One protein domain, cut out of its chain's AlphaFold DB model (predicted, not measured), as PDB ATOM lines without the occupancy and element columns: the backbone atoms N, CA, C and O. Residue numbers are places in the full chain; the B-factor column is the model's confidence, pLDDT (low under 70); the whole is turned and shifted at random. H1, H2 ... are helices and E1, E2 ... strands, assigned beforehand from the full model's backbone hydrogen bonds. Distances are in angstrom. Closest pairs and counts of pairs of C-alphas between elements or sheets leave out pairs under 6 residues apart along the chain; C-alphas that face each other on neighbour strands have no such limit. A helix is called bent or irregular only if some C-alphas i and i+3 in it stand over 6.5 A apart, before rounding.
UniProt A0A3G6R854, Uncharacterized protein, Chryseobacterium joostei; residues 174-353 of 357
ATOM      1  N   VAL A 174       2.494  27.503  -5.432       80.62
ATOM      2  CA  VAL A 174       2.062  26.907  -6.702       80.62
ATOM      3  C   VAL A 174       2.097  27.905  -7.866       80.62
ATOM      4  O   VAL A 174       2.560  27.568  -8.957       80.62
ATOM      5  N   ALA A 175       1.603  29.128  -7.678       80.44
ATOM      6  CA  ALA A 175       1.616  30.158  -8.713       80.44
ATOM      7  C   ALA A 175       3.037  30.683  -8.983       80.44
ATOM      8  O   ALA A 175       3.401  30.852 -10.150       80.44
ATOM      9  N   ILE A 176       3.866  30.852  -7.942       78.75
ATOM     10  CA  ILE A 176       5.291  31.195  -8.101       78.75
ATOM     11  C   ILE A 176       6.008  30.094  -8.890       78.75
ATOM     12  O   ILE A 176       6.693  30.381  -9.871       78.75
ATOM     13  N   PHE A 177       5.800  28.830  -8.514       84.00
ATOM     14  CA  PHE A 177       6.379  27.681  -9.204       84.00
ATOM     15  C   PHE A 177       5.978  27.641 -10.684       84.00
ATOM     16  O   PHE A 177       6.841  27.531 -11.556       84.00
ATOM     17  N   LYS A 178       4.686  27.810 -10.998       87.44
ATOM     18  CA  LYS A 178       4.207  27.868 -12.391       87.44
ATOM     19  C   LYS A 178       4.875  28.997 -13.175       87.44
ATOM     20  O   LYS A 178       5.299  28.767 -14.308       87.44
ATOM     21  N   LYS A 179       5.017  30.186 -12.577       86.50
ATOM     22  CA  LYS A 179       5.709  31.323 -13.203       86.50
ATOM     23  C   LYS A 179       7.167  30.977 -13.523       86.50
ATOM     24  O   LYS A 179       7.574  31.132 -14.674       86.50
ATOM     25  N   LYS A 180       7.913  30.426 -12.556       90.12
ATOM     26  CA  LYS A 180       9.306  29.980 -12.748       90.12
ATOM     27  C   LYS A 180       9.434  28.990 -13.902       90.12
ATOM     28  O   LYS A 180      10.289  29.167 -14.762       90.12
ATOM     29  N   GLN A 181       8.551  27.991 -13.969       91.94
ATOM     30  CA  GLN A 181       8.579  26.982 -15.033       91.94
ATOM     31  C   GLN A 181       8.308  27.576 -16.421       91.94
ATOM     32  O   GLN A 181       8.967  27.201 -17.391       91.94
ATOM     33  N   ILE A 182       7.364  28.516 -16.533       91.94
ATOM     34  CA  ILE A 182       7.071  29.206 -17.798       91.94
ATOM     35  C   ILE A 182       8.284  30.016 -18.259       91.94
ATOM     36  O   ILE A 182       8.703  29.883 -19.409       91.94
ATOM     37  N   ILE A 183       8.869  30.820 -17.368       94.00
ATOM     38  CA  ILE A 183      10.052  31.628 -17.682       94.00
ATOM     39  C   ILE A 183      11.248  30.738 -18.026       94.00
ATOM     40  O   ILE A 183      11.885  30.958 -19.053       94.00
ATOM     41  N   ARG A 184      11.514  29.684 -17.247       95.69
ATOM     42  CA  ARG A 184      12.598  28.733 -17.526       95.69
ATOM     43  C   ARG A 184      12.459  28.124 -18.918       95.69
ATOM     44  O   ARG A 184      13.426  28.109 -19.671       95.69
ATOM     45  N   LYS A 185      11.253  27.680 -19.299       94.00
ATOM     46  CA  LYS A 185      10.981  27.162 -20.652       94.00
ATOM     47  C   LYS A 185      11.245  28.205 -21.738       94.00
ATOM     48  O   LYS A 185      11.789  27.851 -22.781       94.00
ATOM     49  N   LYS A 186      10.878  29.472 -21.501       94.50
ATOM     50  CA  LYS A 186      11.194  30.568 -22.427       94.50
ATOM     51  C   LYS A 186      12.706  30.724 -22.588       94.50
ATOM     52  O   LYS A 186      13.156  30.668 -23.724       94.50
ATOM     53  N   ILE A 187      13.467  30.809 -21.491       96.12
ATOM     54  CA  ILE A 187      14.935  30.950 -21.522       96.12
ATOM     55  C   ILE A 187      15.593  29.775 -22.243       96.12
ATOM     56  O   ILE A 187      16.441  29.992 -23.100       96.12
ATOM     57  N   VAL A 188      15.194  28.535 -21.942       95.12
ATOM     58  CA  VAL A 188      15.747  27.352 -22.620       95.12
ATOM     59  C   VAL A 188      15.529  27.453 -24.131       95.12
ATOM     60  O   VAL A 188      16.453  27.235 -24.905       95.12
ATOM     61  N   LYS A 189      14.324  27.844 -24.565       94.12
ATOM     62  CA  LYS A 189      14.004  27.979 -25.991       94.12
ATOM     63  C   LYS A 189      14.774  29.129 -26.655       94.12
ATOM     64  O   LYS A 189      15.267  28.966 -27.775       94.12
ATOM     65  N   SER A 190      14.847  30.292 -26.006       93.75
ATOM     66  CA  SER A 190      15.430  31.499 -26.593       93.75
ATOM     67  C   SER A 190      16.951  31.528 -26.490       93.75
ATOM     68  O   SER A 190      17.605  31.722 -27.510       93.75
ATOM     69  N   LEU A 191      17.513  31.268 -25.309       95.06
ATOM     70  CA  LEU A 191      18.909  31.557 -24.982       95.06
ATOM     71  C   LEU A 191      19.828  30.330 -24.912       95.06
ATOM     72  O   LEU A 191      21.034  30.528 -24.962       95.06
ATOM     73  N   ILE A 192      19.321  29.095 -24.811       94.25
ATOM     74  CA  ILE A 192      20.162  27.889 -24.629       94.25
ATOM     75  C   ILE A 192      20.273  27.068 -25.922       94.25
ATOM     76  O   ILE A 192      19.288  26.892 -26.640       94.25
ATOM     77  N   HIS A 193      21.474  26.568 -26.231       89.19
ATOM     78  CA  HIS A 193      21.712  25.659 -27.355       89.19
ATOM     79  C   HIS A 193      20.933  24.341 -27.195       89.19
ATOM     80  O   HIS A 193      20.912  23.737 -26.129       89.19
ATOM     81  N   THR A 194      20.319  23.859 -28.279       79.50
ATOM     82  CA  THR A 194      19.560  22.589 -28.302       79.50
ATOM     83  C   THR A 194      20.442  21.366 -28.613       79.50
ATOM     84  O   THR A 194      19.928  20.292 -28.914       79.50
ATOM     85  N   SER A 195      21.762  21.536 -28.631       69.62
ATOM     86  CA  SER A 195      22.715  20.509 -29.056       69.62
ATOM     87  C   SER A 195      22.906  19.419 -27.990       69.62
ATOM     88  O   SER A 195      22.857  19.690 -26.792       69.62
ATOM     89  N   ASN A 196      23.121  18.182 -28.451       63.16
ATOM     90  CA  ASN A 196      23.367  16.991 -27.630       63.16
ATOM     91  C   ASN A 196      24.789  16.424 -27.846       63.16
ATOM     92  O   ASN A 196      24.994  15.219 -27.698       63.16
ATOM     93  N   ASP A 197      25.765  17.250 -28.242       78.06
ATOM     94  CA  ASP A 197      27.157  16.799 -28.386       78.06
ATOM     95  C   ASP A 197      27.780  16.499 -27.006       78.06
ATOM     96  O   ASP A 197      27.719  17.305 -26.075       78.06
ATOM     97  N   VAL A 198      28.406  15.326 -26.876       71.69
ATOM     98  CA  VAL A 198      29.123  14.893 -25.667       71.69
ATOM     99  C   VAL A 198      30.262  15.855 -25.326       71.69
ATOM    100  O   VAL A 198      30.493  16.137 -24.150       71.69
ATOM    101  N   SER A 199      30.949  16.398 -26.333       75.56
ATOM    102  CA  SER A 199      32.046  17.352 -26.134       75.56
ATOM    103  C   SER A 199      31.529  18.646 -25.501       75.56
ATOM    104  O   SER A 199      32.098  19.132 -24.526       75.56
ATOM    105  N   GLU A 200      30.394  19.160 -25.984       80.44
ATOM    106  CA  GLU A 200      29.725  20.327 -25.397       80.44
ATOM    107  C   GLU A 200      29.226  20.043 -23.979       80.44
ATOM    108  O   GLU A 200      29.361  20.893 -23.100       80.44
ATOM    109  N   ALA A 201      28.708  18.840 -23.713       84.81
ATOM    110  CA  ALA A 201      28.291  18.450 -22.370       84.81
ATOM    111  C   ALA A 201      29.454  18.495 -21.360       84.81
ATOM    112  O   ALA A 201      29.254  18.922 -20.221       84.81
ATOM    113  N   ILE A 202      30.667  18.112 -21.780       88.69
ATOM    114  CA  ILE A 202      31.875  18.221 -20.952       88.69
ATOM    115  C   ILE A 202      32.200  19.693 -20.682       88.69
ATOM    116  O   ILE A 202      32.339  20.071 -19.519       88.69
ATOM    117  N   PHE A 203      32.266  20.541 -21.713       90.00
ATOM    118  CA  PHE A 203      32.538  21.971 -21.517       90.00
ATOM    119  C   PHE A 203      31.506  22.624 -20.590       90.00
ATOM    120  O   PHE A 203      31.897  23.261 -19.616       90.00
ATOM    121  N   ASN A 204      30.215  22.359 -20.812       89.69
ATOM    122  CA  ASN A 204      29.106  22.864 -19.998       89.69
ATOM    123  C   ASN A 204      29.184  22.427 -18.528       89.69
ATOM    124  O   ASN A 204      28.713  23.138 -17.640       89.69
ATOM    125  N   TYR A 205      29.741  21.244 -18.253       91.12
ATOM    126  CA  TYR A 205      29.903  20.742 -16.890       91.12
ATOM    127  C   TYR A 205      30.970  21.519 -16.101       91.12
ATOM    128  O   TYR A 205      30.813  21.735 -14.894       91.12
ATOM    129  N   TYR A 206      32.050  21.936 -16.767       94.94
ATOM    130  CA  TYR A 206      33.133  22.693 -16.139       94.94
ATOM    131  C   TYR A 206      32.873  24.201 -16.155       94.94
ATOM    132  O   TYR A 206      33.084  24.852 -15.130       94.94
ATOM    133  N   ASP A 207      32.371  24.731 -17.268       95.19
ATOM    134  CA  ASP A 207      31.975  26.125 -17.464       95.19
ATOM    135  C   ASP A 207      30.557  26.191 -18.067       95.19
ATOM    136  O   ASP A 207      30.368  26.010 -19.274       95.19
ATOM    137  N   PRO A 208      29.539  26.442 -17.229       95.12
ATOM    138  CA  PRO A 208      28.151  26.468 -17.665       95.12
ATOM    139  C   PRO A 208      27.833  27.495 -18.753       95.12
ATOM    140  O   PRO A 208      26.831  27.297 -19.444       95.12
ATOM    141  N   SER A 209      28.648  28.543 -18.948       95.19
ATOM    142  CA  SER A 209      28.334  29.611 -19.909       95.19
ATOM    143  C   SER A 209      28.247  29.103 -21.345       95.19
ATOM    144  O   SER A 209      27.509  29.664 -22.150       95.19
ATOM    145  N   TYR A 210      28.957  28.016 -21.672       92.44
ATOM    146  CA  TYR A 210      28.978  27.433 -23.016       92.44
ATOM    147  C   TYR A 210      27.608  26.939 -23.504       92.44
ATOM    148  O   TYR A 210      27.411  26.781 -24.706       92.44
ATOM    149  N   LYS A 211      26.621  26.762 -22.614       92.12
ATOM    150  CA  LYS A 211      25.264  26.381 -23.033       92.12
ATOM    151  C   LYS A 211      24.455  27.534 -23.626       92.12
ATOM    152  O   LYS A 211      23.395  27.279 -24.201       92.12
ATOM    153  N   PHE A 212      24.892  28.782 -23.464       94.81
ATOM    154  CA  PHE A 212      24.155  29.952 -23.930       94.81
ATOM    155  C   PHE A 212      24.548  30.345 -25.357       94.81
ATOM    156  O   PHE A 212      25.723  30.447 -25.682       94.81
ATOM    157  N   LYS A 213      23.542  30.648 -26.185       94.19
ATOM    158  CA  LYS A 213      23.701  31.148 -27.564       94.19
ATOM    159  C   LYS A 213      24.322  32.540 -27.631       94.19
ATOM    160  O   LYS A 213      24.884  32.914 -28.654       94.19
ATOM    161  N   TYR A 214      24.142  33.313 -26.565       95.00
ATOM    162  CA  TYR A 214      24.555  34.703 -26.471       95.00
ATOM    163  C   TYR A 214      25.453  34.844 -25.258       95.00
ATOM    164  O   TYR A 214      25.008  34.625 -24.130       95.00
ATOM    165  N   GLU A 215      26.710  35.208 -25.492       95.44
ATOM    166  CA  GLU A 215      27.674  35.462 -24.423       95.44
ATOM    167  C   GLU A 215      27.230  36.653 -23.566       95.44
ATOM    168  O   GLU A 215      27.314  36.601 -22.341       95.44
ATOM    169  N   LYS A 216      26.718  37.711 -24.203       97.50
ATOM    170  CA  LYS A 216      26.271  38.940 -23.547       97.50
ATOM    171  C   LYS A 216      24.762  39.081 -23.631       97.50
ATOM    172  O   LYS A 216      24.144  38.727 -24.632       97.50
ATOM    173  N   ILE A 217      24.185  39.613 -22.563       97.19
ATOM    174  CA  ILE A 217      22.768  39.957 -22.474       97.19
ATOM    175  C   ILE A 217      22.608  41.274 -21.711       97.19
ATOM    176  O   ILE A 217      23.484  41.691 -20.946       97.19
ATOM    177  N   ILE A 218      21.469  41.923 -21.907       95.94
ATOM    178  CA  ILE A 218      21.091  43.158 -21.227       95.94
ATOM    179  C   ILE A 218      20.058  42.824 -20.158       95.94
ATOM    180  O   ILE A 218      19.009  42.259 -20.458       95.94
ATOM    181  N   ILE A 219      20.329  43.198 -18.912       96.75
ATOM    182  CA  ILE A 219      19.341  43.169 -17.833       96.75
ATOM    183  C   ILE A 219      18.742  44.560 -17.723       96.75
ATOM    184  O   ILE A 219      19.473  45.526 -17.510       96.75
ATOM    185  N   ARG A 220      17.421  44.675 -17.864       92.50
ATOM    186  CA  ARG A 220      16.716  45.961 -17.853       92.50
ATOM    187  C   ARG A 220      15.513  45.922 -16.922       92.50
ATOM    188  O   ARG A 220      14.726  44.977 -16.958       92.50
ATOM    189  N   SER A 221      15.355  46.950 -16.095       88.31
ATOM    190  CA  SER A 221      14.146  47.116 -15.290       88.31
ATOM    191  C   SER A 221      12.940  47.386 -16.187       88.31
ATOM    192  O   SER A 221      13.026  48.164 -17.135       88.31
ATOM    193  N   ILE A 222      11.777  46.829 -15.849       79.44
ATOM    194  CA  ILE A 222      10.508  47.187 -16.513       79.44
ATOM    195  C   ILE A 222      10.133  48.668 -16.353       79.44
ATOM    196  O   ILE A 222       9.287  49.172 -17.087       79.44
ATOM    197  N   THR A 223      10.737  49.363 -15.387       76.38
ATOM    198  CA  THR A 223      10.541  50.801 -15.163       76.38
ATOM    199  C   THR A 223      11.645  51.657 -15.779       76.38
ATOM    200  O   THR A 223      11.611  52.875 -15.614       76.38
ATOM    201  N   ASP A 224      12.639  51.053 -16.438       77.88
ATOM    202  CA  ASP A 224      13.766  51.783 -17.011       77.88
ATOM    203  C   ASP A 224      13.343  52.608 -18.234       77.88
ATOM    204  O   ASP A 224      12.827  52.084 -19.227       77.88
ATOM    205  N   GLN A 225      13.623  53.908 -18.173       77.88
ATOM    206  CA  GLN A 225      13.369  54.868 -19.251       77.88
ATOM    207  C   GLN A 225      14.661  55.381 -19.902       77.88
ATOM    208  O   GLN A 225      14.587  56.116 -20.882       77.88
ATOM    209  N   ALA A 226      15.829  55.011 -19.366       76.88
ATOM    210  CA  ALA A 226      17.106  55.571 -19.788       76.88
ATOM    211  C   ALA A 226      17.709  54.849 -20.998       76.88
ATOM    212  O   ALA A 226      18.432  55.472 -21.772       76.88
ATOM    213  N   TYR A 227      17.425  53.554 -21.185       80.62
ATOM    214  CA  TYR A 227      17.958  52.785 -22.311       80.62
ATOM    215  C   TYR A 227      17.677  53.458 -23.671       80.62
ATOM    216  O   TYR A 227      16.540  53.869 -23.920       80.62
ATOM    217  N   PRO A 228      18.662  53.520 -24.590       82.94
ATOM    218  CA  PRO A 228      19.988  52.888 -24.526       82.94
ATOM    219  C   PRO A 228      21.087  53.770 -23.909       82.94
ATOM    220  O   PRO A 228      22.272  53.472 -24.053       82.94
ATOM    221  N   PHE A 229      20.731  54.867 -23.245       79.62
ATOM    222  CA  PHE A 229      21.683  55.807 -22.664       79.62
ATOM    223  C   PHE A 229      22.011  55.448 -21.205       79.62
ATOM    224  O   PHE A 229      21.174  54.939 -20.456       79.62
ATOM    225  N   PHE A 230      23.256  55.714 -20.804       63.72
ATOM    226  CA  PHE A 230      23.694  55.726 -19.410       63.72
ATOM    227  C   PHE A 230      23.827  57.194 -18.998       63.72
ATOM    228  O   PHE A 230      24.730  57.876 -19.469       63.72
ATOM    229  N   ASP A 231      22.896  57.655 -18.163       55.84
ATOM    230  CA  ASP A 231      22.767  59.013 -17.621       55.84
ATOM    231  C   ASP A 231      22.522  60.126 -18.661       55.84
ATOM    232  O   ASP A 231      23.400  60.560 -19.404       55.84
ATOM    233  N   ASP A 232      21.302  60.667 -18.660       49.12
ATOM    234  CA  ASP A 232      20.998  61.919 -19.350       49.12
ATOM    235  C   ASP A 232      21.590  63.099 -18.539       49.12
ATOM    236  O   ASP A 232      21.191  63.323 -17.384       49.12
ATOM    237  N   PRO A 233      22.534  63.879 -19.109       46.03
ATOM    238  CA  PRO A 233      23.198  64.983 -18.415       46.03
ATOM    239  C   PRO A 233      22.242  66.124 -18.020       46.03
ATOM    240  O   PRO A 233      22.610  66.972 -17.204       46.03
ATOM    241  N   ILE A 234      21.021  66.146 -18.565       47.47
ATOM    242  CA  ILE A 234      19.976  67.136 -18.293       47.47
ATOM    243  C   ILE A 234      19.049  66.658 -17.165       47.47
ATOM    244  O   ILE A 234      18.714  67.446 -16.278       47.47
ATOM    245  N   THR A 235      18.652  65.380 -17.149       53.38
ATOM    246  CA  THR A 235      17.668  64.859 -16.176       53.38
ATOM    247  C   THR A 235      18.279  64.160 -14.957       53.38
ATOM    248  O   THR A 235      17.584  64.007 -13.951       53.38
ATOM    249  N   LYS A 236      19.566  63.769 -14.995       55.94
ATOM    250  CA  LYS A 236      20.237  62.959 -13.950       55.94
ATOM    251  C   LYS A 236      19.506  61.645 -13.617       55.94
ATOM    252  O   LYS A 236      19.682  61.110 -12.518       55.94
ATOM    253  N   GLN A 237      18.659  61.140 -14.516       53.81
ATOM    254  CA  GLN A 237      18.026  59.834 -14.343       53.81
ATOM    255  C   GLN A 237      19.087  58.740 -14.462       53.81
ATOM    256  O   GLN A 237      19.782  58.653 -15.472       53.81
ATOM    257  N   ARG A 238      19.199  57.918 -13.416       64.88
ATOM    258  CA  ARG A 238      20.096  56.763 -13.380       64.88
ATOM    259  C   ARG A 238      19.512  55.650 -14.244       64.88
ATOM    260  O   ARG A 238      18.343  55.310 -14.081       64.88
ATOM    261  N   ALA A 239      20.339  55.067 -15.102       77.56
ATOM    262  CA  ALA A 239      19.970  53.879 -15.861       77.56
ATOM    263  C   ALA A 239      19.720  52.679 -14.933       77.56
ATOM    264  O   ALA A 239      20.612  52.269 -14.185       77.56
ATOM    265  N   ASP A 240      18.522  52.097 -15.019       84.75
ATOM    266  CA  ASP A 240      18.158  50.843 -14.349       84.75
ATOM    267  C   ASP A 240      18.276  49.677 -15.352       84.75
ATOM    268  O   ASP A 240      17.418  48.796 -15.451       84.75
ATOM    269  N   TRP A 241      19.368  49.685 -16.123       90.56
ATOM    270  CA  TRP A 241      19.762  48.629 -17.051       90.56
ATOM    271  C   TRP A 241      21.284  48.457 -17.070       90.56
ATOM    272  O   TRP A 241      22.023  49.390 -16.761       90.56
ATOM    273  N   TYR A 242      21.767  47.257 -17.394       92.38
ATOM    274  CA  TYR A 242      23.197  46.960 -17.484       92.38
ATOM    275  C   TYR A 242      23.485  45.726 -18.347       92.38
ATOM    276  O   TYR A 242      22.649  44.832 -18.484       92.38
ATOM    277  N   LYS A 243      24.683  45.686 -18.946       94.19
ATOM    278  CA  LYS A 243      25.186  44.527 -19.698       94.19
ATOM    279  C   LYS A 243      25.864  43.533 -18.763       94.19
ATOM    280  O   LYS A 243      26.623  43.929 -17.878       94.19
ATOM    281  N   VAL A 244      25.617  42.251 -19.000       97.38
ATOM    282  CA  VAL A 244      26.192  41.128 -18.251       97.38
ATOM    283  C   VAL A 244      26.548  39.985 -19.190       97.38
ATOM    284  O   VAL A 244      26.137  39.967 -20.352       97.38
ATOM    285  N   PHE A 245      27.290  39.018 -18.665       98.06
ATOM    286  CA  PHE A 245      27.631  37.785 -19.356       98.06
ATOM    287  C   PHE A 245      26.702  36.662 -18.897       98.06
ATOM    288  O   PHE A 245      26.475  36.487 -17.699       98.06
ATOM    289  N   SER A 246      26.140  35.907 -19.833       97.56
ATOM    290  CA  SER A 246      25.341  34.727 -19.504       97.56
ATOM    291  C   SER A 246      26.228  33.648 -18.870       97.56
ATOM    292  O   SER A 246      27.390  33.485 -19.245       97.56
ATOM    293  N   PHE A 247      25.707  32.931 -17.869       97.56
ATOM    294  CA  PHE A 247      26.516  31.949 -17.147       97.56
ATOM    295  C   PHE A 247      25.798  30.625 -16.906       97.56
ATOM    296  O   PHE A 247      26.125  29.623 -17.534       97.56
ATOM    297  N   ASP A 248      24.782  30.588 -16.047       96.62
ATOM    298  CA  ASP A 248      24.069  29.352 -15.709       96.62
ATOM    299  C   ASP A 248      22.549  29.588 -15.673       96.62
ATOM    300  O   ASP A 248      22.060  30.707 -15.550       96.62
ATOM    301  N   LEU A 249      21.770  28.519 -15.812       96.38
ATOM    302  CA  LEU A 249      20.332  28.511 -15.619       96.38
ATOM    303  C   LEU A 249      19.948  27.318 -14.737       96.38
ATOM    304  O   LEU A 249      19.769  26.190 -15.219       96.38
ATOM    305  N   ASN A 250      19.705  27.590 -13.459       90.56
ATOM    306  CA  ASN A 250      19.243  26.600 -12.490       90.56
ATOM    307  C   ASN A 250      17.707  26.659 -12.310       90.56
ATOM    308  O   ASN A 250      16.992  27.338 -13.054       90.56
ATOM    309  N   GLU A 251      17.155  25.875 -11.382       89.25
ATOM    310  CA  GLU A 251      15.696  25.761 -11.205       89.25
ATOM    311  C   GLU A 251      15.019  27.060 -10.747       89.25
ATOM    312  O   GLU A 251      13.824  27.248 -10.991       89.25
ATOM    313  N   ASN A 252      15.766  27.951 -10.090       89.38
ATOM    314  CA  ASN A 252      15.228  29.144  -9.436       89.38
ATOM    315  C   ASN A 252      15.770  30.452 -10.008       89.38
ATOM    316  O   ASN A 252      15.109  31.482  -9.868       89.38
ATOM    317  N   PHE A 253      16.935  30.418 -10.646       96.62
ATOM    318  CA  PHE A 253      17.682  31.594 -11.045       96.62
ATOM    319  C   PHE A 253      18.235  31.458 -12.461       96.62
ATOM    320  O   PHE A 253      18.666  30.383 -12.890       96.62
ATOM    321  N   LEU A 254      18.254  32.591 -13.154       98.12
ATOM    322  CA  LEU A 254      19.215  32.848 -14.214       98.12
ATOM    323  C   LEU A 254      20.461  33.450 -13.558       98.12
ATOM    324  O   LEU A 254      20.358  34.441 -12.836       98.12
ATOM    325  N   GLU A 255      21.613  32.840 -13.789       98.19
ATOM    326  CA  GLU A 255      22.894  33.311 -13.282       98.19
ATOM    327  C   GLU A 255      23.631  34.074 -14.373       98.19
ATOM    328  O   GLU A 255      23.774  33.595 -15.503       98.19
ATOM    329  N   VAL A 256      24.090  35.269 -14.019       98.25
ATOM    330  CA  VAL A 256      24.814  36.157 -14.926       98.25
ATOM    331  C   VAL A 256      26.092  36.644 -14.267       98.25
ATOM    332  O   VAL A 256      26.088  37.014 -13.094       98.25
ATOM    333  N   GLN A 257      27.193  36.639 -15.008       97.62
ATOM    334  CA  GLN A 257      28.462  37.192 -14.552       97.62
ATOM    335  C   GLN A 257      28.487  38.694 -14.841       97.62
ATOM    336  O   GLN A 257      28.243  39.134 -15.967       97.62
ATOM    337  N   ILE A 258      28.823  39.488 -13.827       95.06
ATOM    338  CA  ILE A 258      29.076  40.922 -13.990       95.06
ATOM    339  C   ILE A 258      30.557  41.173 -14.268       95.06
ATOM    340  O   ILE A 258      31.423  40.408 -13.844       95.06
ATOM    341  N   GLN A 259      30.867  42.273 -14.959       89.38
ATOM    342  CA  GLN A 259      32.248  42.687 -15.235       89.38
ATOM    343  C   GLN A 259      32.885  43.365 -14.009       89.38
ATOM    344  O   GLN A 259      33.364  44.497 -14.063       89.38
ATOM    345  N   TYR A 260      32.849  42.670 -12.879       85.69
ATOM    346  CA  TYR A 260      33.373  43.113 -11.599       85.69
ATOM    347  C   TYR A 260      34.055  41.932 -10.914       85.69
ATOM    348  O   TYR A 260      33.577  40.800 -10.975       85.69
ATOM    349  N   TYR A 261      35.177  42.213 -10.262       89.38
ATOM    350  CA  TYR A 261      35.899  41.241  -9.458       89.38
ATOM    351  C   TYR A 261      35.888  41.692  -8.005       89.38
ATOM    352  O   TYR A 261      35.943  42.886  -7.719       89.38
ATOM    353  N   ASP A 262      35.897  40.724  -7.103       91.31
ATOM    354  CA  ASP A 262      36.005  40.962  -5.670       91.31
ATOM    355  C   ASP A 262      37.219  40.227  -5.095       91.31
ATOM    356  O   ASP A 262      37.825  39.365  -5.745       91.31
ATOM    357  N   LYS A 263      37.600  40.595  -3.875       94.12
ATOM    358  CA  LYS A 263      38.588  39.871  -3.080       94.12
ATOM    359  C   LYS A 263      37.899  39.314  -1.851       94.12
ATOM    360  O   LYS A 263      37.243  40.038  -1.105       94.12
ATOM    361  N   ILE A 264      38.103  38.031  -1.617       95.31
ATOM    362  CA  ILE A 264      37.592  37.334  -0.443       95.31
ATOM    363  C   ILE A 264      38.745  36.755   0.365       95.31
ATOM    364  O   ILE A 264      39.814  36.465  -0.174       95.31
ATOM    365  N   VAL A 265      38.512  36.572   1.656       95.69
ATOM    366  CA  VAL A 265      39.343  35.750   2.532       95.69
ATOM    367  C   VAL A 265      38.675  34.399   2.708       95.69
ATOM    368  O   VAL A 265      37.453  34.327   2.813       95.69
ATOM    369  N   VAL A 266      39.467  33.330   2.704       96.12
ATOM    370  CA  VAL A 266      38.981  31.951   2.807       96.12
ATOM    371  C   VAL A 266      39.837  31.183   3.801       96.12
ATOM    372  O   VAL A 266      41.067  31.200   3.706       96.12
ATOM    373  N   ASN A 267      39.202  30.491   4.742       94.50
ATOM    374  CA  ASN A 267      39.905  29.659   5.712       94.50
ATOM    375  C   ASN A 267      40.125  28.224   5.197       94.50
ATOM    376  O   ASN A 267      39.685  27.833   4.114       94.50
ATOM    377  N   LYS A 268      40.815  27.395   5.989       92.56
ATOM    378  CA  LYS A 268      41.108  25.993   5.628       92.56
ATOM    379  C   LYS A 268      39.862  25.106   5.518       92.56
ATOM    380  O   LYS A 268      39.932  24.066   4.868       92.56
ATOM    381  N   MET A 269      38.750  25.500   6.139       91.50
ATOM    382  CA  MET A 269      37.465  24.795   6.078       91.50
ATOM    383  C   MET A 269      36.625  25.211   4.857       91.50
ATOM    384  O   MET A 269      35.601  24.589   4.567       91.50
ATOM    385  N   GLY A 270      37.081  26.213   4.096       90.19
ATOM    386  CA  GLY A 270      36.373  26.753   2.938       90.19
ATOM    387  C   GLY A 270      35.251  27.725   3.304       90.19
ATOM    388  O   GLY A 270      34.400  27.999   2.457       90.19
ATOM    389  N   GLU A 271      35.227  28.219   4.542       94.50
ATOM    390  CA  GLU A 271      34.407  29.369   4.925       94.50
ATOM    391  C   GLU A 271      35.076  30.639   4.415       94.50
ATOM    392  O   GLU A 271      36.304  30.694   4.276       94.50
ATOM    393  N   TRP A 272      34.268  31.643   4.098       95.19
ATOM    394  CA  TRP A 272      34.754  32.822   3.399       95.19
ATOM    395  C   TRP A 272      34.068  34.108   3.848       95.19
ATOM    396  O   TRP A 272      32.961  34.091   4.380       95.19
ATOM    397  N   ASN A 273      34.715  35.242   3.581       93.19
ATOM    398  CA  ASN A 273      34.114  36.566   3.721       93.19
ATOM    399  C   ASN A 273      34.745  37.556   2.743       93.19
ATOM    400  O   ASN A 273      35.846  37.340   2.238       93.19
ATOM    401  N   TYR A 274      34.069  38.670   2.487       91.25
ATOM    402  CA  TYR A 274      34.627  39.739   1.667       91.25
ATOM    403  C   TYR A 274      35.809  40.404   2.375       91.25
ATOM    404  O   TYR A 274      35.739  40.712   3.568       91.25
ATOM    405  N   LEU A 275      36.881  40.676   1.632       90.50
ATOM    406  CA  LEU A 275      38.009  41.455   2.135       90.50
ATOM    407  C   LEU A 275      37.566  42.898   2.429       90.50
ATOM    408  O   LEU A 275      37.864  43.417   3.504       90.50
ATOM    409  N   ARG A 276      36.772  43.495   1.524       85.31
ATOM    410  CA  ARG A 276      36.302  44.894   1.586       85.31
ATOM    411  C   ARG A 276      37.477  45.864   1.779       85.31
ATOM    412  O   ARG A 276      38.459  45.769   1.052       85.31
ATOM    413  N   ASP A 277      37.377  46.753   2.765       81.31
ATOM    414  CA  ASP A 277      38.371  47.779   3.084       81.31
ATOM    415  C   ASP A 277      39.490  47.268   4.010       81.31
ATOM    416  O   ASP A 277      40.334  48.051   4.446       81.31
ATOM    417  N   ARG A 278      39.505  45.970   4.360       83.12
ATOM    418  CA  ARG A 278      40.557  45.400   5.214       83.12
ATOM    419  C   ARG A 278      41.890  45.403   4.476       83.12
ATOM    420  O   ARG A 278      41.991  44.899   3.357       83.12
ATOM    421  N   GLU A 279      42.928  45.911   5.133       83.19
ATOM    422  CA  GLU A 279      44.281  45.860   4.587       83.19
ATOM    423  C   GLU A 279      44.756  44.409   4.497       83.19
ATOM    424  O   GLU A 279      44.672  43.664   5.474       83.19
ATOM    425  N   GLU A 280      45.311  44.010   3.352       82.56
ATOM    426  CA  GLU A 280      45.765  42.630   3.126       82.56
ATOM    427  C   GLU A 280      46.781  42.166   4.182       82.56
ATOM    428  O   GLU A 280      46.758  41.010   4.591       82.56
ATOM    429  N   GLY A 281      47.622  43.079   4.685       78.62
ATOM    430  CA  GLY A 281      48.613  42.796   5.730       78.62
ATOM    431  C   GLY A 281      48.034  42.575   7.133       78.62
ATOM    432  O   GLY A 281      48.741  42.076   8.003       78.62
ATOM    433  N   SER A 282      46.765  42.931   7.360       80.44
ATOM    434  CA  SER A 282      46.054  42.705   8.629       80.44
ATOM    435  C   SER A 282      45.378  41.334   8.708       80.44
ATOM    436  O   SER A 282      44.884  40.943   9.767       80.44
ATOM    437  N   ILE A 283      45.343  40.603   7.590       85.81
ATOM    438  CA  ILE A 283      44.687  39.304   7.494       85.81
ATOM    439  C   ILE A 283      45.582  38.231   8.110       85.81
ATOM    440  O   ILE A 283      46.777  38.152   7.833       85.81
ATOM    441  N   SER A 284      44.986  37.390   8.954       85.00
ATOM    442  CA  SER A 284      45.706  36.311   9.618       85.00
ATOM    443  C   SER A 284      46.300  35.321   8.606       85.00
ATOM    444  O   SER A 284      45.669  34.970   7.611       85.00
ATOM    445  N   ASN A 285      47.516  34.838   8.880       84.31
ATOM    446  CA  ASN A 285      48.292  33.976   7.974       84.31
ATOM    447  C   ASN A 285      47.631  32.617   7.668       84.31
ATOM    448  O   ASN A 285      48.063  31.901   6.762       84.31
ATOM    449  N   ASP A 286      46.632  32.208   8.447       89.31
ATOM    450  CA  ASP A 286      45.848  30.994   8.222       89.31
ATOM    451  C   ASP A 286      44.715  31.177   7.198       89.31
ATOM    452  O   ASP A 286      44.159  30.175   6.729       89.31
ATOM    453  N   LEU A 287      44.421  32.421   6.807       92.56
ATOM    454  CA  LEU A 287      43.463  32.780   5.768       92.56
ATOM    455  C   LEU A 287      44.166  33.007   4.427       92.56
ATOM    456  O   LEU A 287      45.287  33.506   4.344       92.56
ATOM    457  N   LYS A 288      43.480  32.657   3.341       94.00
ATOM    458  CA  LYS A 288      43.934  32.911   1.970       94.00
ATOM    459  C   LYS A 288      43.105  34.018   1.346       94.00
ATOM    460  O   LYS A 288      41.883  33.915   1.313       94.00
ATOM    461  N   ILE A 289      43.773  35.024   0.790       94.81
ATOM    462  CA  ILE A 289      43.126  36.044  -0.035       94.81
ATOM    463  C   ILE A 289      42.999  35.501  -1.459       94.81
ATOM    464  O   ILE A 289      43.979  35.053  -2.056       94.81
ATOM    465  N   ILE A 290      41.787  35.535  -2.001       94.75
ATOM    466  CA  ILE A 290      41.471  35.042  -3.339       94.75
ATOM    467  C   ILE A 290      40.736  36.142  -4.099       94.75
ATOM    468  O   ILE A 290      39.793  36.739  -3.585       94.75
ATOM    469  N   ARG A 291      41.162  36.399  -5.339       95.25
ATOM    470  CA  ARG A 291      40.417  37.233  -6.288       95.25
ATOM    471  C   ARG A 291      39.406  36.366  -7.030       95.25
ATOM    472  O   ARG A 291      39.777  35.325  -7.570       95.25
ATOM    473  N   THR A 292      38.164  36.817  -7.083       96.00
ATOM    474  CA  THR A 292      37.034  36.076  -7.651       96.00
ATOM    475  C   THR A 292      36.241  36.956  -8.603       96.00
ATOM    476  O   THR A 292      36.137  38.164  -8.386       96.00
ATOM    477  N   ASP A 293      35.635  36.347  -9.617       96.06
ATOM    478  CA  ASP A 293      34.560  36.986 -10.372       96.06
ATOM    479  C   ASP A 293      33.267  36.970  -9.538       96.06
ATOM    480  O   ASP A 293      33.200  36.321  -8.487       96.06
ATOM    481  N   VAL A 294      32.232  37.682  -9.990       95.69
ATOM    482  CA  VAL A 294      30.945  37.761  -9.288       95.69
ATOM    483  C   VAL A 294      29.795  37.321 -10.192       95.69
ATOM    484  O   VAL A 294      29.646  37.811 -11.314       95.69
ATOM    485  N   ILE A 295      28.970  36.412  -9.672       97.25
ATOM    486  CA  ILE A 295      27.694  35.996 -10.259       97.25
ATOM    487  C   ILE A 295      26.552  36.709  -9.560       97.25
ATOM    488  O   ILE A 295      26.510  36.765  -8.335       97.25
ATOM    489  N   GLU A 296      25.582  37.177 -10.335       97.38
ATOM    490  CA  GLU A 296      24.276  37.589  -9.845       97.38
ATOM    491  C   GLU A 296      23.238  36.499 -10.117       97.38
ATOM    492  O   GLU A 296      23.098  36.019 -11.245       97.38
ATOM    493  N   ARG A 297      22.465  36.131  -9.092       97.25
ATOM    494  CA  ARG A 297      21.343  35.187  -9.207       97.25
ATOM    495  C   ARG A 297      20.033  35.952  -9.367       97.25
ATOM    496  O   ARG A 297      19.457  36.444  -8.389       97.25
ATOM    497  N   ILE A 298      19.552  36.047 -10.606       97.56
ATOM    498  CA  ILE A 298      18.294  36.711 -10.973       97.56
ATOM    499  C   ILE A 298      17.136  35.720 -10.806       97.56
ATOM    500  O   ILE A 298      17.095  34.719 -11.524       97.56
ATOM    501  N   PRO A 299      16.178  35.955  -9.887       95.25
ATOM    502  CA  PRO A 299      15.057  35.044  -9.681       95.25
ATOM    503  C   PRO A 299      14.194  34.925 -10.933       95.25
ATOM    504  O   PRO A 299      13.739  35.930 -11.482       95.25
ATOM    505  N   LEU A 300      13.908  33.695 -11.355       94.06
ATOM    506  CA  LEU A 300      13.085  33.448 -12.540       94.06
ATOM    507  C   LEU A 300      11.668  34.015 -12.391       94.06
ATOM    508  O   LEU A 300      11.052  34.419 -13.373       94.06
ATOM    509  N   GLU A 301      11.146  34.093 -11.168       87.19
ATOM    510  CA  GLU A 301       9.862  34.720 -10.865       87.19
ATOM    511  C   GLU A 301       9.853  36.245 -11.047       87.19
ATOM    512  O   GLU A 301       8.767  36.820 -11.123       87.19
ATOM    513  N   ASN A 302      11.014  36.898 -11.137       89.94
ATOM    514  CA  ASN A 302      11.116  38.343 -11.357       89.94
ATOM    515  C   ASN A 302      11.304  38.697 -12.838       89.94
ATOM    516  O   ASN A 302      11.099  39.847 -13.212       89.94
ATOM    517  N   ILE A 303      11.652  37.733 -13.691       92.12
ATOM    518  CA  ILE A 303      11.756  37.954 -15.136       92.12
ATOM    519  C   ILE A 303      10.346  38.046 -15.729       92.12
ATOM    520  O   ILE A 303       9.478  37.206 -15.464       92.12
ATOM    521  N   ILE A 304      10.119  39.084 -16.529       85.06
ATOM    522  CA  ILE A 304       8.829  39.395 -17.149       85.06
ATOM    523  C   ILE A 304       8.844  38.997 -18.623       85.06
ATOM    524  O   ILE A 304       7.963  38.264 -19.084       85.06
ATOM    525  N   GLU A 305       9.881  39.421 -19.342       88.88
ATOM    526  CA  GLU A 305       9.976  39.278 -20.790       88.88
ATOM    527  C   GLU A 305      11.429  39.111 -21.248       88.88
ATOM    528  O   GLU A 305      12.365  39.496 -20.550       88.88
ATOM    529  N   ILE A 306      11.597  38.483 -22.413       92.31
ATOM    530  CA  ILE A 306      12.877  38.324 -23.098       92.31
ATOM    531  C   ILE A 306      12.656  38.805 -24.527       92.31
ATOM    532  O   ILE A 306      11.861  38.203 -25.252       92.31
ATOM    533  N   ASP A 307      13.360  39.859 -24.901       89.44
ATOM    534  CA  ASP A 307      13.369  40.434 -26.236       89.44
ATOM    535  C   ASP A 307      14.672  40.049 -26.953       89.44
ATOM    536  O   ASP A 307      15.760  40.095 -26.378       89.44
ATOM    537  N   LEU A 308      14.538  39.610 -28.202       92.06
ATOM    538  CA  LEU A 308      15.623  39.137 -29.067       92.06
ATOM    539  C   LEU A 308      15.778  40.016 -30.319       92.06
ATOM    540  O   LEU A 308      16.381  39.579 -31.295       92.06
ATOM    541  N   SER A 309      15.142  41.191 -30.341       81.31
ATOM    542  CA  SER A 309      15.162  42.108 -31.485       81.31
ATOM    543  C   SER A 309      16.518  42.794 -31.688       81.31
ATOM    544  O   SER A 309      16.851  43.155 -32.816       81.31
ATOM    545  N   GLU A 310      17.297  42.927 -30.617       81.44
ATOM    546  CA  GLU A 310      18.623  43.548 -30.591       81.44
ATOM    547  C   GLU A 310      19.758  42.511 -30.716       81.44
ATOM    548  O   GLU A 310      19.536  41.304 -30.597       81.44
ATOM    549  N   GLU A 311      20.995  42.983 -30.928       88.94
ATOM    550  CA  GLU A 311      22.200  42.134 -31.000       88.94
ATOM    551  C   GLU A 311      22.426  41.332 -29.705       88.94
ATOM    552  O   GLU A 311      22.577  40.109 -29.741       88.94
ATOM    553  N   ASP A 312      22.405  42.026 -28.563       92.75
ATOM    554  CA  ASP A 312      22.430  41.416 -27.236       92.75
ATOM    555  C   ASP A 312      20.979  41.243 -26.749       92.75
ATOM    556  O   ASP A 312      20.273  42.247 -26.593       92.75
ATOM    557  N   PRO A 313      20.513  40.014 -26.449       95.62
ATOM    558  CA  PRO A 313      19.177  39.789 -25.910       95.62
ATOM    559  C   PRO A 313      18.900  40.618 -24.663       95.62
ATOM    560  O   PRO A 313      19.724  40.687 -23.748       95.62
ATOM    561  N   MET A 314      17.696  41.173 -24.582       95.44
ATOM    562  CA  MET A 314      17.265  41.995 -23.464       95.44
ATOM    563  C   MET A 314      16.284  41.234 -22.580       95.44
ATOM    564  O   MET A 314      15.245  40.752 -23.025       95.44
ATOM    565  N   ILE A 315      16.616  41.127 -21.298       96.25
ATOM    566  CA  ILE A 315      15.789  40.492 -20.279       96.25
ATOM    567  C   ILE A 315      15.185  41.585 -19.407       96.25
ATOM    568  O   ILE A 315      15.885  42.268 -18.656       96.25
ATOM    569  N   PHE A 316      13.864  41.708 -19.486       89.12
ATOM    570  CA  PHE A 316      13.092  42.620 -18.656       89.12
ATOM    571  C   PHE A 316      12.800  41.980 -17.301       89.12
ATOM    572  O   PHE A 316      12.186  40.910 -17.219       89.12
ATOM    573  N   VAL A 317      13.227  42.648 -16.233       90.31
ATOM    574  CA  VAL A 317      13.131  42.159 -14.854       90.31
ATOM    575  C   VAL A 317      12.377  43.170 -13.994       90.31
ATOM    576  O   VAL A 317      12.584  44.376 -14.088       90.31
ATOM    577  N   ASP A 318      11.503  42.675 -13.122       84.44
ATOM    578  CA  ASP A 318      10.896  43.462 -12.050       84.44
ATOM    579  C   ASP A 318      11.903  43.639 -10.902       84.44
ATOM    580  O   ASP A 318      12.060  42.762 -10.040       84.44
ATOM    581  N   PHE A 319      12.636  44.756 -10.921       85.19
ATOM    582  CA  PHE A 319      13.685  45.035  -9.944       85.19
ATOM    583  C   PHE A 319      13.091  45.178  -8.542       85.19
ATOM    584  O   PHE A 319      12.272  46.054  -8.274       85.19
ATOM    585  N   GLN A 320      13.576  44.372  -7.602       78.50
ATOM    586  CA  GLN A 320      13.212  44.501  -6.193       78.50
ATOM    587  C   GLN A 320      14.289  45.332  -5.497       78.50
ATOM    588  O   GLN A 320      15.476  45.035  -5.618       78.50
ATOM    589  N   ASN A 321      13.908  46.389  -4.776       74.50
ATOM    590  CA  ASN A 321      14.860  47.288  -4.104       74.50
ATOM    591  C   ASN A 321      15.948  47.844  -5.043       74.50
ATOM    592  O   ASN A 321      17.108  47.964  -4.647       74.50
ATOM    593  N   ARG A 322      15.571  48.176  -6.289       76.75
ATOM    594  CA  ARG A 322      16.481  48.648  -7.353       76.75
ATOM    595  C   ARG A 322      17.554  47.631  -7.772       76.75
ATOM    596  O   ARG A 322      18.622  48.019  -8.234       76.75
ATOM    597  N   LYS A 323      17.293  46.334  -7.601       83.06
ATOM    598  CA  LYS A 323      18.192  45.248  -8.012       83.06
ATOM    599  C   LYS A 323      17.431  44.203  -8.821       83.06
ATOM    600  O   LYS A 323      16.318  43.824  -8.455       83.06
ATOM    601  N   ALA A 324      18.049  43.700  -9.889       90.00
ATOM    602  CA  ALA A 324      17.502  42.583 -10.662       90.00
ATOM    603  C   ALA A 324      17.681  41.233  -9.945       90.00
ATOM    604  O   ALA A 324      16.906  40.298 -10.143       90.00
ATOM    605  N   TYR A 325      18.715  41.129  -9.112       92.25
ATOM    606  CA  TYR A 325      19.158  39.892  -8.483       92.25
ATOM    607  C   TYR A 325      18.725  39.776  -7.022       92.25
ATOM    608  O   TYR A 325      18.466  40.770  -6.340       92.25
ATOM    609  N   ARG A 326      18.679  38.534  -6.527       86.88
ATOM    610  CA  ARG A 326      18.465  38.235  -5.102       86.88
ATOM    611  C   ARG A 326      19.771  38.258  -4.323       86.88
ATOM    612  O   ARG A 326      19.817  38.805  -3.228       86.88
ATOM    613  N   GLU A 327      20.811  37.674  -4.899       86.94
ATOM    614  CA  GLU A 327      22.123  37.533  -4.280       86.94
ATOM    615  C   GLU A 327      23.234  37.684  -5.318       86.94
ATOM    616  O   GLU A 327      23.033  37.402  -6.503       86.94
ATOM    617  N   GLN A 328      24.388  38.153  -4.843       92.19
ATOM    618  CA  GLN A 328      25.643  38.138  -5.580       92.19
ATOM    619  C   GLN A 328      26.597  37.194  -4.871       92.19
ATOM    620  O   GLN A 328      26.669  37.205  -3.641       92.19
ATOM    621  N   ILE A 329      27.309  36.382  -5.639       93.06
ATOM    622  CA  ILE A 329      28.147  35.320  -5.099       93.06
ATOM    623  C   ILE A 329      29.517  35.383  -5.765       93.06
ATOM    624  O   ILE A 329      29.594  35.384  -7.000       93.06
ATOM    625  N   PRO A 330      30.603  35.426  -4.977       95.69
ATOM    626  CA  PRO A 330      31.944  35.251  -5.502       95.69
ATOM    627  C   PRO A 330      32.092  33.857  -6.106       95.69
ATOM    628  O   PRO A 330      31.653  32.860  -5.527       95.69
ATOM    629  N   PHE A 331      32.751  33.754  -7.251       96.69
ATOM    630  CA  PHE A 331      33.013  32.458  -7.855       96.69
ATOM    631  C   PHE A 331      34.360  32.420  -8.572       96.69
ATOM    632  O   PHE A 331      34.961  33.440  -8.916       96.69
ATOM    633  N   ILE A 332      34.842  31.199  -8.781       96.19
ATOM    634  CA  ILE A 332      35.978  30.910  -9.646       96.19
ATOM    635  C   ILE A 332      35.434  30.159 -10.849       96.19
ATOM    636  O   ILE A 332      34.964  29.022 -10.728       96.19
ATOM    637  N   ARG A 333      35.532  30.793 -12.017       95.50
ATOM    638  CA  ARG A 333      35.129  30.199 -13.286       95.50
ATOM    639  C   ARG A 333      35.928  28.929 -13.574       95.50
ATOM    640  O   ARG A 333      37.158  28.891 -13.419       95.50
ATOM    641  N   GLY A 334      35.221  27.871 -13.944       96.12
ATOM    642  CA  GLY A 334      35.830  26.625 -14.376       96.12
ATOM    643  C   GLY A 334      36.344  26.695 -15.809       96.12
ATOM    644  O   GLY A 334      36.145  27.678 -16.514       96.12
ATOM    645  N   TYR A 335      37.050  25.652 -16.217       95.06
ATOM    646  CA  TYR A 335      37.488  25.436 -17.587       95.06
ATOM    647  C   TYR A 335      37.793  23.950 -17.791       95.06
ATOM    648  O   TYR A 335      38.079  23.223 -16.837       95.06
ATOM    649  N   TYR A 336      37.789  23.511 -19.044       94.62
ATOM    650  CA  TYR A 336      38.243  22.182 -19.433       94.62
ATOM    651  C   TYR A 336      39.142  22.295 -20.658       94.62
ATOM    652  O   TYR A 336      38.724  22.838 -21.679       94.62
ATOM    653  N   LYS A 337      40.378  21.799 -20.556       92.00
ATOM    654  CA  LYS A 337      41.272  21.629 -21.710       92.00
ATOM    655  C   LYS A 337      41.406  20.162 -22.095       92.00
ATOM    656  O   LYS A 337      41.382  19.846 -23.280       92.00
ATOM    657  N   ASN A 338      41.595  19.292 -21.108       92.81
ATOM    658  CA  ASN A 338      41.697  17.840 -21.246       92.81
ATOM    659  C   ASN A 338      41.586  17.181 -19.855       92.81
ATOM    660  O   ASN A 338      41.519  17.880 -18.844       92.81
ATOM    661  N   ASP A 339      41.625  15.850 -19.800       90.88
ATOM    662  CA  ASP A 339      41.484  15.064 -18.563       90.88
ATOM    663  C   ASP A 339      42.578  15.302 -17.503       90.88
ATOM    664  O   ASP A 339      42.428  14.854 -16.368       90.88
ATOM    665  N   SER A 340      43.679  15.985 -17.831       94.88
ATOM    666  CA  SER A 340      44.737  16.331 -16.870       94.88
ATOM    667  C   SER A 340      44.806  17.824 -16.524       94.88
ATOM    668  O   SER A 340      45.451  18.179 -15.538       94.88
ATOM    669  N   ASP A 341      44.124  18.690 -17.279       95.44
ATOM    670  CA  ASP A 341      44.067  20.140 -17.070       95.44
ATOM    671  C   ASP A 341      42.620  20.640 -17.178       95.44
ATOM    672  O   ASP A 341      42.105  20.981 -18.251       95.44
ATOM    673  N   TYR A 342      41.949  20.669 -16.030       95.69
ATOM    674  CA  TYR A 342      40.593  21.173 -15.887       95.69
ATOM    675  C   TYR A 342      40.364  21.746 -14.489       95.69
ATOM    676  O   TYR A 342      41.035  21.401 -13.514       95.69
ATOM    677  N   ARG A 343      39.346  22.595 -14.372       95.62
ATOM    678  CA  ARG A 343      38.827  23.087 -13.098       95.62
ATOM    679  C   ARG A 343      37.320  23.197 -13.192       95.62
ATOM    680  O   ARG A 343      36.800  23.825 -14.106       95.62
ATOM    681  N   LYS A 344      36.599  22.638 -12.227       95.69
ATOM    682  CA  LYS A 344      35.152  22.854 -12.140       95.69
ATOM    683  C   LYS A 344      34.860  24.252 -11.607       95.69
ATOM    684  O   LYS A 344      35.559  24.720 -10.707       95.69
ATOM    685  N   THR A 345      33.822  24.887 -12.146       96.56
ATOM    686  CA  THR A 345      33.278  26.125 -11.584       96.56
ATOM    687  C   THR A 345      32.984  25.937 -10.097       96.56
ATOM    688  O   THR A 345      32.352  24.956  -9.696       96.56
ATOM    689  N   TYR A 346      33.477  26.869  -9.282       95.50
ATOM    690  CA  TYR A 346      33.348  26.833  -7.831       95.50
ATOM    691  C   TYR A 346      32.686  28.111  -7.326       95.50
ATOM    692  O   TYR A 346      33.208  29.202  -7.548       95.50
ATOM    693  N   TYR A 347      31.567  27.960  -6.622       95.19
ATOM    694  CA  TYR A 347      30.826  29.054  -5.999       95.19
ATOM    695  C   TYR A 347      31.170  29.140  -4.513       95.19
ATOM    696  O   TYR A 347      31.147  28.132  -3.800       95.19
ATOM    697  N   PHE A 348      31.430  30.349  -4.027       94.94
ATOM    698  CA  PHE A 348      31.534  30.626  -2.599       94.94
ATOM    699  C   PHE A 348      30.129  30.869  -2.043       94.94
ATOM    700  O   PHE A 348      29.701  32.001  -1.872       94.94
ATOM    701  N   GLU A 349      29.370  29.793  -1.826       91.00
ATOM    702  CA  GLU A 349      27.963  29.875  -1.408       91.00
ATOM    703  C   GLU A 349      27.785  30.643  -0.089       91.00
ATOM    704  O   GLU A 349      28.564  30.476   0.855       91.00
ATOM    705  N   LEU A 350      26.707  31.427   0.007       86.56
ATOM    706  CA  LEU A 350      26.408  32.256   1.183       86.56
ATOM    707  C   LEU A 350      26.241  31.444   2.477       86.56
ATOM    708  O   LEU A 350      26.496  31.957   3.558       86.56
ATOM    709  N   CYS A 351      25.865  30.163   2.396       88.06
ATOM    710  CA  CYS A 351      25.765  29.288   3.569       88.06
ATOM    711  C   CYS A 351      27.117  28.983   4.238       88.06
ATOM    712  O   CYS A 351      27.135  28.510   5.369       88.06
ATOM    713  N   LYS A 352      28.230  29.242   3.540       90.12
ATOM    714  CA  LYS A 352      29.601  29.146   4.059       90.12
ATOM    715  C   LYS A 352      30.225  30.515   4.326       90.12
ATOM    716  O   LYS A 352      31.426  30.594   4.573       90.12
ATOM    717  N   GLN A 353      29.440  31.585   4.222       91.69
ATOM    718  CA  GLN A 353      29.927  32.913   4.541       91.69
ATOM    719  C   GLN A 353      29.970  33.084   6.062       91.69
ATOM    720  O   GLN A 353      28.927  33.044   6.714       91.69
TER     721      GLN A 353
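This is residues 174 to 353 of the 357 residues of an uncharacterized protein of Chryseobacterium joostei (UniProt A0A3G6R854). A strongly twisted, branched sheet of eight strands, E1 to E8, makes the body, with the long bent strands E3 and E5 side by side through it. Helix H1 packs on the sheet at E6, while the hairpin of E9 and E10, with H2 packed on it, makes a second, smaller part away from the sheet's strands. The printed part has 180 residues with three named helices, H1 to H3, followed along the chain by ten named strands, E1 to E10; the large sheet is mixed, E1 and E7 being parallel and its other neighbour pairs antiparallel. The class is mixed, helices and strands, and the whole is compact, with a radius of gyration of the C-alphas of 18.2 A and spans of 50 by 49 by 35 A. Two long loops, residues 222 to 240 and 275 to 287, lie far from the middle.

In the large sheet E3, residues 253 to 266, measures 25.4 A from first to last C-alpha, and E5, residues 288 to 299, measures 31.2 A. E2 is residues 241 to 249, 20.2 A, and E1 is residues 216 to 221, 16.8 A. E8 is residues 327 to 332, 16.3 A; E6 is residues 303 to 307, 11.5 A. E4, residues 272 to 274, and E7, residues 314 to 317, are shorter. The small sheet holds E9, residues 335 to 338, and E10, residues 341 to 343, which ends with C-alpha 343 at (38.827, 23.087, -13.098). H1, residues 174 to 191, measures 25.3 A and begins with C-alpha 174 at (2.062, 26.907, -6.702). H2 is residues 198 to 206, 13.0 A, and H3 is residues 208 to 211.

E3 has three neighbours: E2, beside residues 254 to 258, and E4, beside residues 264 to 266, lie on one side of it, and E5 on the other side. E3 bends by 99 degrees at residue 259 and E5 by 64 degrees at residue 291. E3 and E5 are antiparallel, with N 256 and O 296 3.0 A apart, within hydrogen-bond range, and N 264 and O 290 at 2.9 A. E1, E2, E3 and E4 form a meander, each strand the antiparallel neighbour of the one before; N 245 and O 257 are 2.9 A apart between E2 and E3, N 265 and O 273 2.8 A between E3 and E4, and N 219 and O 242 2.9 A between E1 and E2. E2 bends by 73 degrees at residue 245. E1 and E7 are parallel, with N 315 and O 218 at 2.8 A, and E6 and E7 form an antiparallel hairpin, with N 304 and O 316 at 2.8 A. E8 is an edge strand antiparallel to E5, with N 295 and O 329 at 2.9 A. H1 is on this sheet at a height of 7.4 A, its closest C-alphas to E6 being those of Ile 183 and Ile 303, 7.0 A apart. On the local plane H1 stands at 20 degrees to E6 and runs along the strands. H3 is on the sheet too, at a height of 4.1 A, only just above the sheet's level; the C-alphas of Ser 209 and Phe 247 are its closest to E2, 4.0 A apart. H2 and H3 touch, with the closest C-alphas, those of Asn 204 and Tyr 210, 5.5 A apart. H2 is not on the large sheet; its closest C-alphas to E9 are those of Tyr 206 and Tyr 335, 5.3 A apart. E8 runs on into E9 at 28 degrees across a break of 2 residues, and E9 and E10 form an antiparallel hairpin, with N 335 and O 343 at 2.8 A. In H1 and H2 every O i to N i+4 pair is within hydrogen-bond range; H3 is too short for such a pair.

The C-alphas farthest apart, those of Ile 234 and Ser 340, are 56.5 A apart. The printed part has no cut. The links E1 to E2, 19 residues, and E4 to E5, 13 residues, are long. The mean pLDDT of the printed part is 88.4, and residues 195 to 196 and 230 to 238 are under 70.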